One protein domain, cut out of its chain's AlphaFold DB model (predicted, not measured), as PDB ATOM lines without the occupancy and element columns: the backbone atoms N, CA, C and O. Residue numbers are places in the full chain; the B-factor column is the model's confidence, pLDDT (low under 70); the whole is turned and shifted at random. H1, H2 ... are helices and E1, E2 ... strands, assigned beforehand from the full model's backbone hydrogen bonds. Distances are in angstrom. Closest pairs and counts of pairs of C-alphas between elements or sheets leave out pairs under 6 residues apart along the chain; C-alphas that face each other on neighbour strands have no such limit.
ATOM      1  N   GLU A   4      18.602  25.410 -20.346       87.81
ATOM      2  CA  GLU A   4      17.445  24.796 -19.689       87.81
ATOM      3  C   GLU A   4      16.603  25.831 -18.932       87.81
ATOM      4  O   GLU A   4      15.382  25.798 -19.033       87.81
ATOM      5  N   GLU A   5      17.246  26.788 -18.255       88.19
ATOM      6  CA  GLU A   5      16.565  27.896 -17.573       88.19
ATOM      7  C   GLU A   5      15.857  28.804 -18.579       88.19
ATOM      8  O   GLU A   5      14.661  29.046 -18.447       88.19
ATOM      9  N   LEU A   6      16.552  29.196 -19.656       88.62
ATOM     10  CA  LEU A   6      15.944  30.001 -20.718       88.62
ATOM     11  C   LEU A   6      14.728  29.298 -21.333       88.62
ATOM     12  O   LEU A   6      13.718  29.929 -21.625       88.62
ATOM     13  N   ALA A   7      14.824  27.986 -21.558       91.12
ATOM     14  CA  ALA A   7      13.726  27.216 -22.125       91.12
ATOM     15  C   ALA A   7      12.481  27.231 -21.228       91.12
ATOM     16  O   ALA A   7      11.364  27.230 -21.739       91.12
ATOM     17  N   LEU A   8      12.670  27.227 -19.908       92.50
ATOM     18  CA  LEU A   8      11.574  27.310 -18.952       92.50
ATOM     19  C   LEU A   8      11.003  28.726 -18.878       92.50
ATOM     20  O   LEU A   8       9.787  28.867 -18.897       92.50
ATOM     21  N   ASP A   9      11.851  29.754 -18.857       91.88
ATOM     22  CA  ASP A   9      11.394  31.148 -18.872       91.88
ATOM     23  C   ASP A   9      10.549  31.431 -20.113       91.88
ATOM     24  O   ASP A   9       9.400  31.832 -19.984       91.88
ATOM     25  N   LEU A  10      11.034  31.059 -21.301       91.75
ATOM     26  CA  LEU A  10      10.276  31.201 -22.548       91.75
ATOM     27  C   LEU A  10       8.961  30.417 -22.557       91.75
ATOM     28  O   LEU A  10       8.001  30.826 -23.212       91.75
ATOM     29  N   LEU A  11       8.910  29.266 -21.878       94.50
ATOM     30  CA  LEU A  11       7.683  28.483 -21.781       94.50
ATOM     31  C   LEU A  11       6.629  29.227 -20.959       94.50
ATOM     32  O   LEU A  11       5.484  29.293 -21.392       94.50
ATOM     33  N   PHE A  12       6.998  29.767 -19.797       93.56
ATOM     34  CA  PHE A  12       6.055  30.463 -18.918       93.56
ATOM     35  C   PHE A  12       5.734  31.877 -19.403       93.56
ATOM     36  O   PHE A  12       4.577  32.282 -19.334       93.56
ATOM     37  N   GLU A  13       6.689  32.574 -20.021       93.06
ATOM     38  CA  GLU A  13       6.446  33.847 -20.706       93.06
ATOM     39  C   GLU A  13       5.397  33.703 -21.815       93.06
ATOM     40  O   GLU A  13       4.584  34.604 -22.015       93.06
ATOM     41  N   ALA A  14       5.345  32.554 -22.503       91.94
ATOM     42  CA  ALA A  14       4.301  32.278 -23.491       91.94
ATOM     43  C   ALA A  14       2.882  32.245 -22.885       91.94
ATOM     44  O   ALA A  14       1.910  32.418 -23.619       91.94
ATOM     45  N   PHE A  15       2.768  32.055 -21.567       91.44
ATOM     46  CA  PHE A  15       1.526  32.131 -20.796       91.44
ATOM     47  C   PHE A  15       1.379  33.447 -20.011       91.44
ATOM     48  O   PHE A  15       0.408  33.602 -19.281       91.44
ATOM     49  N   GLY A  16       2.307  34.403 -20.159       90.69
ATOM     50  CA  GLY A  16       2.327  35.640 -19.370       90.69
ATOM     51  C   GLY A  16       2.773  35.443 -17.916       90.69
ATOM     52  O   GLY A  16       2.553  36.313 -17.078       90.69
ATOM     53  N   GLU A  17       3.399  34.308 -17.617       91.62
ATOM     54  CA  GLU A  17       3.791  33.887 -16.277       91.62
ATOM     55  C   GLU A  17       5.318  33.938 -16.084       91.62
ATOM     56  O   GLU A  17       6.092  33.992 -17.037       91.62
ATOM     57  N   HIS A  18       5.772  33.885 -14.830       89.00
ATOM     58  CA  HIS A  18       7.190  33.867 -14.448       89.00
ATOM     59  C   HIS A  18       7.429  32.817 -13.359       89.00
ATOM     60  O   HIS A  18       6.514  32.465 -12.634       89.00
ATOM     61  N   ARG A  19       8.644  32.287 -13.202       87.56
ATOM     62  CA  ARG A  19       8.864  31.138 -12.294       87.56
ATOM     63  C   ARG A  19       9.229  31.483 -10.857       87.56
ATOM     64  O   ARG A  19       9.094  30.623  -9.993       87.56
ATOM     65  N   TYR A  20       9.778  32.665 -10.612       86.81
ATOM     66  CA  TYR A  20      10.412  33.009  -9.335       86.81
ATOM     67  C   TYR A  20       9.460  33.754  -8.393       86.81
ATOM     68  O   TYR A  20       8.476  34.324  -8.846       86.81
ATOM     69  N   ASN A  21       9.787  33.780  -7.095       87.12
ATOM     70  CA  ASN A  21       9.040  34.490  -6.042       87.12
ATOM     71  C   ASN A  21       7.566  34.068  -5.921       87.12
ATOM     72  O   ASN A  21       6.683  34.914  -5.821       87.12
ATOM     73  N   ARG A  22       7.317  32.754  -5.924       87.81
ATOM     74  CA  ARG A  22       5.975  32.166  -5.856       87.81
ATOM     75  C   ARG A  22       5.777  31.275  -4.644       87.81
ATOM     76  O   ARG A  22       6.705  30.618  -4.171       87.81
ATOM     77  N   THR A  23       4.540  31.236  -4.177       90.69
ATOM     78  CA  THR A  23       4.029  30.306  -3.174       90.69
ATOM     79  C   THR A  23       3.917  28.883  -3.741       90.69
ATOM     80  O   THR A  23       3.888  28.687  -4.961       90.69
ATOM     81  N   PRO A  24       3.824  27.853  -2.879       86.81
ATOM     82  CA  PRO A  24       3.628  26.475  -3.332       86.81
ATOM     83  C   PRO A  24       2.381  26.277  -4.211       86.81
ATOM     84  O   PRO A  24       2.421  25.500  -5.162       86.81
ATOM     85  N   GLU A  25       1.289  26.987  -3.921       89.50
ATOM     86  CA  GLU A  25       0.031  26.919  -4.680       89.50
ATOM     87  C   GLU A  25       0.196  27.502  -6.088       89.50
ATOM     88  O   GLU A  25      -0.217  26.900  -7.080       89.50
ATOM     89  N   GLU A  26       0.901  28.627  -6.208       89.62
ATOM     90  CA  GLU A  26       1.219  29.236  -7.501       89.62
ATOM     91  C   GLU A  26       2.159  28.355  -8.335       89.62
ATOM     92  O   GLU A  26       2.037  28.305  -9.559       89.62
ATOM     93  N   TYR A  27       3.061  27.598  -7.702       88.06
ATOM     94  CA  TYR A  27       3.863  26.592  -8.404       88.06
ATOM     95  C   TYR A  27       3.013  25.443  -8.960       88.06
ATOM     96  O   TYR A  27       3.276  24.970 -10.069       88.06
ATOM     97  N   GLN A  28       1.986  25.002  -8.229       87.88
ATOM     98  CA  GLN A  28       1.038  24.006  -8.738       87.88
ATOM     99  C   GLN A  28       0.223  24.564  -9.905       87.88
ATOM    100  O   GLN A  28       0.015  23.863 -10.898       87.88
ATOM    101  N   HIS A  29      -0.172  25.838  -9.829       91.06
ATOM    102  CA  HIS A  29      -0.819  26.518 -10.944       91.06
ATOM    103  C   HIS A  29       0.077  26.522 -12.190       91.06
ATOM    104  O   HIS A  29      -0.352  26.069 -13.251       91.06
ATOM    105  N   LEU A  30       1.352  26.902 -12.057       90.31
ATOM    106  CA  LEU A  30       2.321  26.831 -13.156       90.31
ATOM    107  C   LEU A  30       2.438  25.420 -13.735       90.31
ATOM    108  O   LEU A  30       2.431  25.253 -14.952       90.31
ATOM    109  N   ALA A  31       2.505  24.397 -12.881       89.38
ATOM    110  CA  ALA A  31       2.569  23.011 -13.330       89.38
ATOM    111  C   ALA A  31       1.341  22.614 -14.168       89.38
ATOM    112  O   ALA A  31       1.479  21.873 -15.143       89.38
ATOM    113  N   SER A  32       0.159  23.142 -13.827       90.56
ATOM    114  CA  SER A  32      -1.096  22.882 -14.547       90.56
ATOM    115  C   SER A  32      -1.144  23.502 -15.949       90.56
ATOM    116  O   SER A  32      -1.815  22.967 -16.830       90.56
ATOM    117  N   LEU A  33      -0.394  24.584 -16.186       91.31
ATOM    118  CA  LEU A  33      -0.332  25.266 -17.483       91.31
ATOM    119  C   LEU A  33       0.534  24.526 -18.507       91.31
ATOM    120  O   LEU A  33       0.442  24.797 -19.704       91.31
ATOM    121  N   ILE A  34       1.392  23.601 -18.062       92.06
ATOM    122  CA  ILE A  34       2.391  22.961 -18.920       92.06
ATOM    123  C   ILE A  34       1.694  22.021 -19.914       92.06
ATOM    124  O   ILE A  34       1.185  20.966 -19.525       92.06
ATOM    125  N   PRO A  35       1.720  22.334 -21.222       93.06
ATOM    126  CA  PRO A  35       1.041  21.520 -22.215       93.06
ATOM    127  C   PRO A  35       1.852  20.248 -22.529       93.06
ATOM    128  O   PRO A  35       2.994  20.079 -22.078       93.06
ATOM    129  N   PRO A  36       1.322  19.338 -23.370       93.81
ATOM    130  CA  PRO A  36       2.086  18.200 -23.865       93.81
ATOM    131  C   PRO A  36       3.444  18.623 -24.435       93.81
ATOM    132  O   PRO A  36       3.571  19.628 -25.131       93.81
ATOM    133  N   LEU A  37       4.475  17.813 -24.191       92.31
ATOM    134  CA  LEU A  37       5.882  18.187 -24.408       92.31
ATOM    135  C   LEU A  37       6.201  18.652 -25.844       92.31
ATOM    136  O   LEU A  37       7.085  19.481 -26.050       92.31
ATOM    137  N   LYS A  38       5.461  18.145 -26.840       92.62
ATOM    138  CA  LYS A  38       5.556  18.577 -28.243       92.62
ATOM    139  C   LYS A  38       5.079  20.022 -28.430       92.62
ATOM    140  O   LYS A  38       5.749  20.791 -29.111       92.62
ATOM    141  N   GLN A  39       3.958  20.383 -27.810       94.12
ATOM    142  CA  GLN A  39       3.407  21.737 -27.833       94.12
ATOM    143  C   GLN A  39       4.271  22.693 -27.008       94.12
ATOM    144  O   GLN A  39       4.620  23.760 -27.499       94.12
ATOM    145  N   ALA A  40       4.715  22.277 -25.818       93.88
ATOM    146  CA  ALA A  40       5.636  23.068 -24.999       93.88
ATOM    147  C   ALA A  40       6.935  23.385 -25.767       93.88
ATOM    148  O   ALA A  40       7.372  24.530 -25.830       93.88
ATOM    149  N   SER A  41       7.516  22.388 -26.447       94.25
ATOM    150  CA  SER A  41       8.708  22.590 -27.281       94.25
ATOM    151  C   SER A  41       8.452  23.517 -28.469       94.25
ATOM    152  O   SER A  41       9.351  24.261 -28.859       94.25
ATOM    153  N   TYR A  42       7.253  23.488 -29.049       94.62
ATOM    154  CA  TYR A  42       6.880  24.420 -30.107       94.62
ATOM    155  C   TYR A  42       6.848  25.868 -29.599       94.62
ATOM    156  O   TYR A  42       7.494  26.717 -30.209       94.62
ATOM    157  N   LEU A  43       6.192  26.128 -28.460       94.56
ATOM    158  CA  LEU A  43       6.110  27.463 -27.848       94.56
ATOM    159  C   LEU A  43       7.498  28.036 -27.541       94.56
ATOM    160  O   LEU A  43       7.814  29.150 -27.950       94.56
ATOM    161  N   VAL A  44       8.367  27.235 -26.919       93.75
ATOM    162  CA  VAL A  44       9.737  27.663 -26.601       93.75
ATOM    163  C   VAL A  44      10.532  27.984 -27.865       93.75
ATOM    164  O   VAL A  44      11.202  29.010 -27.941       93.75
ATOM    165  N   ASN A  45      10.437  27.141 -28.896       93.56
ATOM    166  CA  ASN A  45      11.128  27.388 -30.163       93.56
ATOM    167  C   ASN A  45      10.588  28.623 -30.896       93.56
ATOM    168  O   ASN A  45      11.349  29.318 -31.566       93.56
ATOM    169  N   GLN A  46       9.294  28.920 -30.762       93.44
ATOM    170  CA  GLN A  46       8.711  30.153 -31.280       93.44
ATOM    171  C   GLN A  46       9.258  31.380 -30.534       93.44
ATOM    172  O   GLN A  46       9.610  32.364 -31.182       93.44
ATOM    173  N   GLY A  47       9.391  31.304 -29.206       90.69
ATOM    174  CA  GLY A  47      10.045  32.333 -28.390       90.69
ATOM    175  C   GLY A  47      11.498  32.572 -28.807       90.69
ATOM    176  O   GLY A  47      11.872  33.700 -29.117       90.69
ATOM    177  N   LEU A  48      12.290  31.504 -28.955       89.94
ATOM    178  CA  LEU A  48      13.679  31.590 -29.432       89.94
ATOM    179  C   LEU A  48      13.790  32.246 -30.814       89.94
ATOM    180  O   LEU A  48      14.718  33.018 -31.056       89.94
ATOM    181  N   LYS A  49      12.851  31.954 -31.722       90.06
ATOM    182  CA  LYS A  49      12.810  32.585 -33.047       90.06
ATOM    183  C   LYS A  49      12.570  34.091 -32.937       90.06
ATOM    184  O   LYS A  49      13.295  34.844 -33.577       90.06
ATOM    185  N   LYS A  50      11.615  34.518 -32.099       89.06
ATOM    186  CA  LYS A  50      11.321  35.942 -31.860       89.06
ATOM    187  C   LYS A  50      12.533  36.682 -31.297       89.06
ATOM    188  O   LYS A  50      12.883  37.730 -31.822       89.06
ATOM    189  N   LEU A  51      13.217  36.105 -30.306       86.50
ATOM    190  CA  LEU A  51      14.442  36.698 -29.750       86.50
ATOM    191  C   LEU A  51      15.536  36.843 -30.819       86.50
ATOM    192  O   LEU A  51      16.204  37.871 -30.904       86.50
ATOM    193  N   ASN A  52      15.681  35.843 -31.697       85.81
ATOM    194  CA  ASN A  52      16.636  35.912 -32.804       85.81
ATOM    195  C   ASN A  52      16.281  37.019 -33.813       85.81
ATOM    196  O   ASN A  52      17.167  37.741 -34.262       85.81
ATOM    197  N   GLU A  53      14.995  37.167 -34.149       85.69
ATOM    198  CA  GLU A  53      14.485  38.212 -35.053       85.69
ATOM    199  C   GLU A  53      14.652  39.622 -34.467       85.69
ATOM    200  O   GLU A  53      14.937  40.560 -35.204       85.69
ATOM    201  N   GLN A  54      14.550  39.764 -33.145       84.00
ATOM    202  CA  GLN A  54      14.803  41.014 -32.420       84.00
ATOM    203  C   GLN A  54      16.294  41.371 -32.315       84.00
ATOM    204  O   GLN A  54      16.641  42.416 -31.767       84.00
ATOM    205  N   GLY A  55      17.183  40.526 -32.842       72.56
ATOM    206  CA  GLY A  55      18.622  40.760 -32.810       72.56
ATOM    207  C   GLY A  55      19.265  40.467 -31.455       72.56
ATOM    208  O   GLY A  55      20.405  40.880 -31.236       72.56
ATOM    209  N   GLU A  56      18.600  39.728 -30.555       67.69
ATOM    210  CA  GLU A  56      19.260  39.222 -29.351       67.69
ATOM    211  C   GLU A  56      20.304  38.164 -29.731       67.69
ATOM    212  O   GLU A  56      20.039  36.966 -29.838       67.69
ATOM    213  N   GLN A  57      21.542  38.613 -29.923       64.31
ATOM    214  CA  GLN A  57      22.703  37.761 -30.169       64.31
ATOM    215  C   GLN A  57      23.449  37.471 -28.863       64.31
ATOM    216  O   GLN A  57      24.641  37.741 -28.727       64.31
ATOM    217  N   ARG A  58      22.748  36.929 -27.861       68.56
ATOM    218  CA  ARG A  58      23.405  36.497 -26.620       68.56
ATOM    219  C   ARG A  58      24.179  35.200 -26.882       68.56
ATOM    220  O   ARG A  58      23.602  34.199 -27.291       68.56
ATOM    221  N   SER A  59      25.482  35.180 -26.632       72.69
ATOM    222  CA  SER A  59      26.261  33.936 -26.709       72.69
ATOM    223  C   SER A  59      26.090  33.116 -25.431       72.69
ATOM    224  O   SER A  59      26.160  33.654 -24.323       72.69
ATOM    225  N   PHE A  60      25.911  31.802 -25.559       73.50
ATOM    226  CA  PHE A  60      25.929  30.899 -24.412       73.50
ATOM    227  C   PHE A  60      27.366  30.563 -24.054       73.50
ATOM    228  O   PHE A  60      28.082  29.935 -24.830       73.50
ATOM    229  N   CYS A  61      27.777  30.954 -22.853       78.31
ATOM    230  CA  CYS A  61      29.019  30.470 -22.277       78.31
ATOM    231  C   CYS A  61      28.810  29.036 -21.776       78.31
ATOM    232  O   CYS A  61      27.973  28.786 -20.904       78.31
ATOM    233  N   ARG A  62      29.560  28.096 -22.343       78.50
ATOM    234  CA  ARG A  62      29.560  26.686 -21.977       78.50
ATOM    235  C   ARG A  62      30.932  26.306 -21.443       78.50
ATOM    236  O   ARG A  62      31.950  26.547 -22.091       78.50
ATOM    237  N   PHE A  63      30.934  25.666 -20.282       82.75
ATOM    238  CA  PHE A  63      32.130  25.114 -19.668       82.75
ATOM    239  C   PHE A  63      31.814  23.711 -19.161       82.75
ATOM    240  O   PHE A  63      30.936  23.535 -18.314       82.75
ATOM    241  N   LYS A  64      32.454  22.701 -19.746       80.88
ATOM    242  CA  LYS A  64      32.251  21.292 -19.398       80.88
ATOM    243  C   LYS A  64      33.473  20.736 -18.667       80.88
ATOM    244  O   LYS A  64      34.573  21.255 -18.842       80.88
ATOM    245  N   PRO A  65      33.315  19.641 -17.903       84.81
ATOM    246  CA  PRO A  65      34.457  18.916 -17.360       84.81
ATOM    247  C   PRO A  65      35.451  18.554 -18.475       84.81
ATOM    248  O   PRO A  65      35.062  17.953 -19.476       84.81
ATOM    249  N   GLY A  66      36.712  18.957 -18.309       87.94
ATOM    250  CA  GLY A  66      37.775  18.773 -19.302       87.94
ATOM    251  C   GLY A  66      37.981  19.943 -20.271       87.94
ATOM    252  O   GLY A  66      38.950  19.928 -21.028       87.94
ATOM    253  N   ASP A  67      37.132  20.976 -20.249       87.62
ATOM    254  CA  ASP A  67      37.415  22.206 -20.989       87.62
ATOM    255  C   ASP A  67      38.524  23.011 -20.288       87.62
ATOM    256  O   ASP A  67      38.461  23.287 -19.093       87.62
ATOM    257  N   LEU A  68      39.533  23.433 -21.055       87.81
ATOM    258  CA  LEU A  68      40.618  24.299 -20.568       87.81
ATOM    259  C   LEU A  68      40.234  25.787 -20.551       87.81
ATOM    260  O   LEU A  68      40.890  26.594 -19.901       87.81
ATOM    261  N   LYS A  69      39.192  26.164 -21.301       87.38
ATOM    262  CA  LYS A  69      38.677  27.535 -21.392       87.38
ATOM    263  C   LYS A  69      37.181  27.541 -21.712       87.38
ATOM    264  O   LYS A  69      36.711  26.604 -22.365       87.38
ATOM    265  N   PRO A  70      36.438  28.590 -21.322       85.56
ATOM    266  CA  PRO A  70      35.037  28.733 -21.694       85.56
ATOM    267  C   PRO A  70      34.861  28.791 -23.214       85.56
ATOM    268  O   PRO A  70      35.629  29.457 -23.915       85.56
ATOM    269  N   ARG A  71      33.845  28.098 -23.727       83.44
ATOM    270  CA  ARG A  71      33.442  28.169 -25.135       83.44
ATOM    271  C   ARG A  71      32.174  28.996 -25.250       83.44
ATOM    272  O   ARG A  71      31.234  28.794 -24.487       83.44
ATOM    273  N   TYR A  72      32.143  29.897 -26.221       82.38
ATOM    274  CA  TYR A  72      30.960  30.690 -26.529       82.38
ATOM    275  C   TYR A  72      30.256  30.072 -27.732       82.38
ATOM    276  O   TYR A  72      30.797  30.056 -28.836       82.38
ATOM    277  N   GLU A  73      29.072  29.521 -27.498       80.00
ATOM    278  CA  GLU A  73      28.204  28.980 -28.540       80.00
ATOM    279  C   GLU A  73      27.180  30.051 -28.957       80.00
ATOM    280  O   GLU A  73      26.733  30.840 -28.113       80.00
ATOM    281  N   PRO A  74      26.805  30.119 -30.247       80.38
ATOM    282  CA  PRO A  74      25.803  31.071 -30.709       80.38
ATOM    283  C   PRO A  74      24.444  30.799 -30.059       80.38
ATOM    284  O   PRO A  74      24.129  29.660 -29.698       80.38
ATOM    285  N   PHE A  75      23.616  31.841 -29.954       79.62
ATOM    286  CA  PHE A  75      22.250  31.713 -29.451       79.62
ATOM    287  C   PHE A  75      21.484  30.649 -30.263       79.62
ATOM    288  O   PHE A  75      21.411  30.749 -31.496       79.62
ATOM    289  N   PRO A  76      20.914  29.612 -29.625       81.56
ATOM    290  CA  PRO A  76      20.248  28.545 -30.332       81.56
ATOM    291  C   PRO A  76      18.925  29.061 -30.886       81.56
ATOM    292  O   PRO A  76      18.084  29.596 -30.173       81.56
ATOM    293  N   LYS A  77      18.710  28.825 -32.178       83.62
ATOM    294  CA  LYS A  77      17.429  29.110 -32.841       83.62
ATOM    295  C   LYS A  77      16.343  28.095 -32.481       83.62
ATOM    296  O   LYS A  77      15.166  28.328 -32.732       83.62
ATOM    297  N   LYS A  78      16.751  26.933 -31.969       88.31
ATOM    298  CA  LYS A  78      15.875  25.810 -31.645       88.31
ATOM    299  C   LYS A  78      16.511  24.944 -30.564       88.31
ATOM    300  O   LYS A  78      17.723  24.748 -30.564       88.31
ATOM    301  N   ILE A  79      15.680  24.360 -29.713       89.56
ATOM    302  CA  ILE A  79      16.061  23.326 -28.755       89.56
ATOM    303  C   ILE A  79      15.352  22.005 -29.043       89.56
ATOM    304  O   ILE A  79      14.281  21.949 -29.659       89.56
ATOM    305  N   SER A  80      15.964  20.920 -28.573       91.06
ATOM    306  CA  SER A  80      15.371  19.591 -28.655       91.06
ATOM    307  C   SER A  80      14.267  19.405 -27.606       91.06
ATOM    308  O   SER A  80      14.292  19.993 -26.522       91.06
ATOM    309  N   ILE A  81      13.324  18.513 -27.909       91.94
ATOM    310  CA  ILE A  81      12.292  18.052 -26.967       91.94
ATOM    311  C   ILE A  81      12.939  17.438 -25.713       91.94
ATOM    312  O   ILE A  81      12.421  17.582 -24.607       91.94
ATOM    313  N   GLU A  82      14.079  16.759 -25.857       90.19
ATOM    314  CA  GLU A  82      14.798  16.163 -24.728       90.19
ATOM    315  C   GLU A  82      15.402  17.209 -23.794       90.19
ATOM    316  O   GLU A  82      15.353  17.030 -22.580       90.19
ATOM    317  N   THR A  83      15.919  18.310 -24.343       90.62
ATOM    318  CA  THR A  83      16.430  19.442 -23.559       90.62
ATOM    319  C   THR A  83      15.320  20.029 -22.695       90.62
ATOM    320  O   THR A  83      15.490  20.152 -21.486       90.62
ATOM    321  N   LEU A  84      14.146  20.294 -23.280       92.31
ATOM    322  CA  LEU A  84      12.997  20.793 -22.521       92.31
ATOM    323  C   LEU A  84      12.512  19.775 -21.480       92.31
ATOM    324  O   LEU A  84      12.172  20.139 -20.360       92.31
ATOM    325  N   ARG A  85      12.511  18.479 -21.817       91.88
ATOM    326  CA  ARG A  85      12.165  17.419 -20.862       91.88
ATOM    327  C   ARG A  85      13.102  17.432 -19.655       91.88
ATOM    328  O   ARG A  85      12.612  17.320 -18.538       91.88
ATOM    329  N   LYS A  86      14.416  17.533 -19.873       91.19
ATOM    330  CA  LYS A  86      15.408  17.612 -18.791       91.19
ATOM    331  C   LYS A  86      15.195  18.859 -17.944       91.19
ATOM    332  O   LYS A  86      15.147  18.732 -16.730       91.19
ATOM    333  N   ALA A  87      14.957  20.005 -18.577       91.69
ATOM    334  CA  ALA A  87      14.659  21.250 -17.875       91.69
ATOM    335  C   ALA A  87      13.435  21.107 -16.953       91.69
ATOM    336  O   ALA A  87      13.517  21.399 -15.765       91.69
ATOM    337  N   LEU A  88      12.328  20.558 -17.466       91.88
ATOM    338  CA  LEU A  88      11.113  20.311 -16.682       91.88
ATOM    339  C   LEU A  88      11.333  19.322 -15.528       91.88
ATOM    340  O   LEU A  88      10.748  19.493 -14.464       91.88
ATOM    341  N   ILE A  89      12.163  18.295 -15.729       91.56
ATOM    342  CA  ILE A  89      12.516  17.336 -14.672       91.56
ATOM    343  C   ILE A  89      13.366  18.010 -13.591       91.56
ATOM    344  O   ILE A  89      13.062  17.870 -12.409       91.56
ATOM    345  N   ASN A  90      14.400  18.755 -13.986       89.12
ATOM    346  CA  ASN A  90      15.306  19.442 -13.065       89.12
ATOM    347  C   ASN A  90      14.565  20.493 -12.227       89.12
ATOM    348  O   ASN A  90      14.837  20.631 -11.041       89.12
ATOM    349  N   ALA A  91      13.592  21.181 -12.829       87.31
ATOM    350  CA  ALA A  91      12.744  22.157 -12.153       87.31
ATOM    351  C   ALA A  91      11.593  21.534 -11.333       87.31
ATOM    352  O   ALA A  91      10.821  22.266 -10.724       87.31
ATOM    353  N   GLY A  92      11.442  20.205 -11.321       87.88
ATOM    354  CA  GLY A  92      10.411  19.519 -10.535       87.88
ATOM    355  C   GLY A  92       8.998  19.541 -11.134       87.88
ATOM    356  O   GLY A  92       8.074  19.017 -10.523       87.88
TER     357      GLY A  92
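What this domain is: This is residues 4 to 92 of the 102 residues of an uncharacterized protein of Bradyrhizobium zhanjiangense (UniProt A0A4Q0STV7). Helices H1, H3 and H4 pack on one another about perpendicular as the core, with H2 near one end and hairpin E1-E2 at the other, where residues 64 to 69 stick out. The printed part has 89 residues, mostly helix, ordered H1 H2 H3 E1 E2 H4, the two strands antiparallel. It is only just compact, close to loose: radius of gyration of the C-alphas 14.4 A, spans 43 by 31 by 25 A.

Where its parts are: H1, residues 4 to 13, begins at C-alpha 4 (17.445, 24.796, -19.689). H2 is residues 24 to 33; H3, residues 37 to 53, is 24.3 A long. E1 is residues 60 to 62, E2 71 to 73. H4, residues 81 to 90, ends at C-alpha 90 (15.306, 19.442, -13.065).

How they stand to each other: H1 touches H3 at 89 degrees, closest C-alphas Leu 11 and Val 44, 5.3 A, and H4 at 88 degrees, Glu 4 and Ala 87, 4.9 A. H3 touches H4 with residues 37 to 41 alone. H2 is close to H1 but not clearly touching. N 60 and O 73 are 2.9 A apart. In H1 to H4 every O i to N i+4 pair is within hydrogen-bond range.

The domain as a whole: C-alphas 25 and 68 are farthest apart, 43.7 A. The printed part has no cut and no long link; residues 56 to 58 are under pLDDT 70.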